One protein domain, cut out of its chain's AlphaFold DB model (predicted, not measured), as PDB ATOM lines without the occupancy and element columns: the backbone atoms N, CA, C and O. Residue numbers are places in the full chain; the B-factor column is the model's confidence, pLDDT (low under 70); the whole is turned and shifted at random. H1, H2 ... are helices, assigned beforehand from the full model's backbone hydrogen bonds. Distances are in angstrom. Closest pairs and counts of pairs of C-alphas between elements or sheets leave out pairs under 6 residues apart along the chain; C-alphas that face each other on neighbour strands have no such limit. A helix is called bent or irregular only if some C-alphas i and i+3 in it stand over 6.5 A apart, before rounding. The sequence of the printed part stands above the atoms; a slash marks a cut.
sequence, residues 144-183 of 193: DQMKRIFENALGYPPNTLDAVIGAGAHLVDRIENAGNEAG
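Overview. This is residues 144 to 183 of the 193 residues of an uncharacterized protein of Rhizophagus irregularis (strain DAOM 197198w) (UniProt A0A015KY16). Two helices, H1 and H2, both run toward lower x and are joined by a wide loop, residues 155 to 170, which leads from the end of H1 back to the start of H2. The printed part has 40 residues with two named helices, H1 then H2, and no named strand; its class is all helix. It is compact, with a radius of gyration of the C-alphas of 9.8 A, and flat in outline, spanning 26 by 24 by 12 A.

Arrangement. H2, residues 171 to 182, is the longest helix by residues. H1, residues 144 to 154, and H2 are near each other, with 7 pairs of C-alphas within 10 A and the closest 8.1 A apart. In H1 and H2 every O i to N i+4 pair is within hydrogen-bond range.

Along the chain. H2 measures 16.5 A from C-alpha 171 at (36.893, -8.484, 6.780) to C-alpha 182 at (24.225, 1.307, 2.707). H1 measures 15.4 A and begins at C-alpha 144 (39.306, -9.080, -6.434).

Size, cuts and confidence. The two C-alphas farthest apart, those of Ala 167 and Gly 183, are 26.7 A apart. The printed part has no cut. The link from H1 to H2, 16 residues, is long. The mean pLDDT of the printed part is 79.8, and residue 167 is under 70.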
ATOM      1  N   ASP A 144      40.142 -10.123  -5.847       81.44
ATOM      2  CA  ASP A 144      39.306  -9.080  -6.434       81.44
ATOM      3  C   ASP A 144      38.021  -9.625  -7.059       81.44
ATOM      4  O   ASP A 144      36.974  -8.992  -6.930       81.44
ATOM      5  N   GLN A 145      38.058 -10.805  -7.683       84.31
ATOM      6  CA  GLN A 145      36.851 -11.467  -8.179       84.31
ATOM      7  C   GLN A 145      35.911 -11.836  -7.026       84.31
ATOM      8  O   GLN A 145      34.714 -11.559  -7.098       84.31
ATOM      9  N   MET A 146      36.446 -12.373  -5.924       84.50
ATOM     10  CA  MET A 146      35.645 -12.695  -4.739       84.50
ATOM     11  C   MET A 146      35.015 -11.449  -4.111       84.50
ATOM     12  O   MET A 146      33.816 -11.445  -3.837       84.50
ATOM     13  N   LYS A 147      35.778 -10.362  -3.942       84.06
ATOM     14  CA  LYS A 147      35.243  -9.090  -3.426       84.06
ATOM     15  C   LYS A 147      34.075  -8.568  -4.271       84.06
ATOM     16  O   LYS A 147      33.063  -8.159  -3.711       84.06
ATOM     17  N   ARG A 148      34.175  -8.648  -5.601       90.25
ATOM     18  CA  ARG A 148      33.113  -8.239  -6.539       90.25
ATOM     19  C   ARG A 148      31.866  -9.108  -6.429       90.25
ATOM     20  O   ARG A 148      30.759  -8.579  -6.432       90.25
ATOM     21  N   ILE A 149      32.027 -10.425  -6.286       86.81
ATOM     22  CA  ILE A 149      30.899 -11.334  -6.041       86.81
ATOM     23  C   ILE A 149      30.180 -10.954  -4.739       86.81
ATOM     24  O   ILE A 149      28.955 -10.867  -4.735       86.81
ATOM     25  N   PHE A 150      30.919 -10.668  -3.661       83.19
ATOM     26  CA  PHE A 150      30.337 -10.249  -2.382       83.19
ATOM     27  C   PHE A 150      29.629  -8.893  -2.455       83.19
ATOM     28  O   PHE A 150      28.525  -8.765  -1.933       83.19
ATOM     29  N   GLU A 151      30.222  -7.896  -3.116       84.06
ATOM     30  CA  GLU A 151      29.582  -6.590  -3.326       84.06
ATOM     31  C   GLU A 151      28.255  -6.746  -4.072       84.06
ATOM     32  O   GLU A 151      27.225  -6.262  -3.607       84.06
ATOM     33  N   ASN A 152      28.251  -7.509  -5.168       84.94
ATOM     34  CA  ASN A 152      27.042  -7.770  -5.942       84.94
ATOM     35  C   ASN A 152      25.989  -8.546  -5.136       84.94
ATOM     36  O   ASN A 152      24.807  -8.215  -5.198       84.94
ATOM     37  N   ALA A 153      26.403  -9.559  -4.369       83.25
ATOM     38  CA  ALA A 153      25.500 -10.375  -3.558       83.25
ATOM     39  C   ALA A 153      24.841  -9.580  -2.419       83.25
ATOM     40  O   ALA A 153      23.694  -9.850  -2.065       83.25
ATOM     41  N   LEU A 154      25.556  -8.603  -1.855       80.12
ATOM     42  CA  LEU A 154      25.082  -7.761  -0.755       80.12
ATOM     43  C   LEU A 154      24.446  -6.442  -1.230       80.12
ATOM     44  O   LEU A 154      23.909  -5.697  -0.414       80.12
ATOM     45  N   GLY A 155      24.473  -6.154  -2.537       81.06
ATOM     46  CA  GLY A 155      23.937  -4.918  -3.111       81.06
ATOM     47  C   GLY A 155      24.802  -3.684  -2.838       81.06
ATOM     48  O   GLY A 155      24.293  -2.564  -2.831       81.06
ATOM     49  N   TYR A 156      26.097  -3.876  -2.591       82.94
ATOM     50  CA  TYR A 156      27.032  -2.785  -2.356       82.94
ATOM     51  C   TYR A 156      27.480  -2.108  -3.650       82.94
ATOM     52  O   TYR A 156      27.563  -2.754  -4.698       82.94
ATOM     53  N   PRO A 157      27.817  -0.805  -3.588       81.94
ATOM     54  CA  PRO A 157      28.476  -0.131  -4.692       81.94
ATOM     55  C   PRO A 157      29.787  -0.836  -5.083       81.94
ATOM     56  O   PRO A 157      30.464  -1.403  -4.216       81.94
ATOM     57  N   PRO A 158      30.195  -0.761  -6.359       84.25
ATOM     58  CA  PRO A 158      31.478  -1.297  -6.797       84.25
ATOM     59  C   PRO A 158      32.647  -0.728  -5.985       84.25
ATOM     60  O   PRO A 158      32.685   0.474  -5.716       84.25
ATOM     61  N   ASN A 159      33.624  -1.578  -5.661       87.31
ATOM     62  CA  ASN A 159      34.880  -1.233  -4.977       87.31
ATOM     63  C   ASN A 159      34.734  -0.857  -3.491       87.31
ATOM     64  O   ASN A 159      35.692  -0.392  -2.868       87.31
ATOM     65  N   THR A 160      33.567  -1.091  -2.888       83.69
ATOM     66  CA  THR A 160      33.337  -0.881  -1.448       83.69
ATOM     67  C   THR A 160      34.322  -1.686  -0.577       83.69
ATOM     68  O   THR A 160      34.712  -1.251   0.506       83.69
ATOM     69  N   LEU A 161      34.798  -2.843  -1.052       84.19
ATOM     70  CA  LEU A 161      35.704  -3.746  -0.334       84.19
ATOM     71  C   LEU A 161      37.193  -3.595  -0.722       84.19
ATOM     72  O   LEU A 161      38.028  -4.400  -0.284       84.19
ATOM     73  N   ASP A 162      37.567  -2.568  -1.492       86.25
ATOM     74  CA  ASP A 162      38.929  -2.410  -2.039       86.25
ATOM     75  C   ASP A 162      39.959  -1.824  -1.086       86.25
ATOM     76  O   ASP A 162      41.156  -2.031  -1.283       86.25
ATOM     77  N   ALA A 163      39.525  -1.150  -0.024       78.75
ATOM     78  CA  ALA A 163      40.445  -0.541   0.926       78.75
ATOM     79  C   ALA A 163      41.440  -1.568   1.518       78.75
ATOM     80  O   ALA A 163      41.141  -2.753   1.676       78.75
ATOM     81  N   VAL A 164      42.636  -1.140   1.915       74.19
ATOM     82  CA  VAL A 164      43.588  -2.023   2.614       74.19
ATOM     83  C   VAL A 164      43.004  -2.420   3.974       74.19
ATOM     84  O   VAL A 164      42.485  -1.569   4.695       74.19
ATOM     85  N   ILE A 165      43.009  -3.712   4.313       73.62
ATOM     86  CA  ILE A 165      42.628  -4.173   5.657       73.62
ATOM     87  C   ILE A 165      43.833  -3.909   6.563       73.62
ATOM     88  O   ILE A 165      44.906  -4.465   6.339       73.62
ATOM     89  N   GLY A 166      43.685  -2.996   7.525       74.38
ATOM     90  CA  GLY A 166      44.750  -2.676   8.474       74.38
ATOM     91  C   GLY A 166      45.122  -3.883   9.340       74.38
ATOM     92  O   GLY A 166      44.309  -4.783   9.542       74.38
ATOM     93  N   ALA A 167      46.346  -3.903   9.872       69.56
ATOM     94  CA  ALA A 167      46.771  -4.953  10.793       69.56
ATOM     95  C   ALA A 167      45.820  -5.020  12.004       69.56
ATOM     96  O   ALA A 167      45.600  -4.014  12.676       69.56
ATOM     97  N   GLY A 168      45.247  -6.200  12.256       72.62
ATOM     98  CA  GLY A 168      44.280  -6.424  13.336       72.62
ATOM     99  C   GLY A 168      42.820  -6.086  13.005       72.62
ATOM    100  O   GLY A 168      41.973  -6.259  13.873       72.62
ATOM    101  N   ALA A 169      42.507  -5.632  11.786       71.38
ATOM    102  CA  ALA A 169      41.128  -5.471  11.325       71.38
ATOM    103  C   ALA A 169      40.635  -6.742  10.616       71.38
ATOM    104  O   ALA A 169      41.397  -7.381   9.886       71.38
ATOM    105  N   HIS A 170      39.358  -7.092  10.786       78.44
ATOM    106  CA  HIS A 170      38.762  -8.244  10.115       78.44
ATOM    107  C   HIS A 170      37.887  -7.822   8.929       78.44
ATOM    108  O   HIS A 170      37.295  -6.743   8.895       78.44
ATOM    109  N   LEU A 171      37.772  -8.706   7.932       77.94
ATOM    110  CA  LEU A 171      36.893  -8.484   6.780       77.94
ATOM    111  C   LEU A 171      35.417  -8.356   7.203       77.94
ATOM    112  O   LEU A 171      34.671  -7.611   6.572       77.94
ATOM    113  N   VAL A 172      35.019  -9.033   8.289       75.12
ATOM    114  CA  VAL A 172      33.660  -8.958   8.851       75.12
ATOM    115  C   VAL A 172      33.301  -7.537   9.284       75.12
ATOM    116  O   VAL A 172      32.240  -7.052   8.902       75.12
ATOM    117  N   ASP A 173      34.225  -6.830   9.941       79.44
ATOM    118  CA  ASP A 173      34.015  -5.453  10.399       79.44
ATOM    119  C   ASP A 173      33.779  -4.514   9.209       79.44
ATOM    120  O   ASP A 173      32.965  -3.594   9.259       79.44
ATOM    121  N   ARG A 174      34.476  -4.750   8.089       76.50
ATOM    122  CA  ARG A 174      34.266  -3.971   6.864       76.50
ATOM    123  C   ARG A 174      32.914  -4.264   6.228       76.50
ATOM    124  O   ARG A 174      32.256  -3.333   5.777       76.50
ATOM    125  N   ILE A 175      32.529  -5.534   6.160       77.06
ATOM    126  CA  ILE A 175      31.245  -5.951   5.590       77.06
ATOM    127  C   ILE A 175      30.090  -5.354   6.404       77.06
ATOM    128  O   ILE A 175      29.144  -4.843   5.810       77.06
ATOM    129  N   GLU A 176      30.193  -5.360   7.735       78.81
ATOM    130  CA  GLU A 176      29.220  -4.738   8.635       78.81
ATOM    131  C   GLU A 176      29.163  -3.216   8.449       78.81
ATOM    132  O   GLU A 176      28.080  -2.663   8.261       78.81
ATOM    133  N   ASN A 177      30.314  -2.533   8.411       79.62
ATOM    134  CA  ASN A 177      30.367  -1.082   8.200       79.62
ATOM    135  C   ASN A 177      29.789  -0.664   6.839       79.62
ATOM    136  O   ASN A 177      28.977   0.254   6.785       79.62
ATOM    137  N   ALA A 178      30.141  -1.372   5.761       76.81
ATOM    138  CA  ALA A 178      29.568  -1.145   4.433       76.81
ATOM    139  C   ALA A 178      28.042  -1.344   4.426       76.81
ATOM    140  O   ALA A 178      27.313  -0.597   3.773       76.81
ATOM    141  N   GLY A 179      27.553  -2.318   5.197       76.62
ATOM    142  CA  GLY A 179      26.125  -2.584   5.368       76.62
ATOM    143  C   GLY A 179      25.423  -1.441   6.073       76.62
ATOM    144  O   GLY A 179      24.434  -0.917   5.563       76.62
ATOM    145  N   ASN A 180      25.994  -1.001   7.191       78.50
ATOM    146  CA  ASN A 180      25.494   0.125   7.968       78.50
ATOM    147  C   ASN A 180      25.462   1.423   7.140       78.50
ATOM    148  O   ASN A 180      24.486   2.169   7.219       78.50
ATOM    149  N   GLU A 181      26.482   1.677   6.311       78.81
ATOM    150  CA  GLU A 181      26.533   2.829   5.398       78.81
ATOM    151  C   GLU A 181      25.484   2.748   4.279       78.81
ATOM    152  O   GLU A 181      24.867   3.757   3.935       78.81
ATOM    153  N   ALA A 182      25.235   1.550   3.738       73.56
ATOM    154  CA  ALA A 182      24.225   1.307   2.707       73.56
ATOM    155  C   ALA A 182      22.787   1.184   3.261       73.56
ATOM    156  O   ALA A 182      21.839   1.042   2.486       73.56
ATOM    157  N   GLY A 183      22.603   1.238   4.585       73.06
ATOM    158  CA  GLY A 183      21.306   1.071   5.251       73.06
ATOM    159  C   GLY A 183      20.803  -0.379   5.314       73.06
ATOM    160  O   GLY A 183      19.616  -0.601   5.560       73.06
TER     161      GLY A 183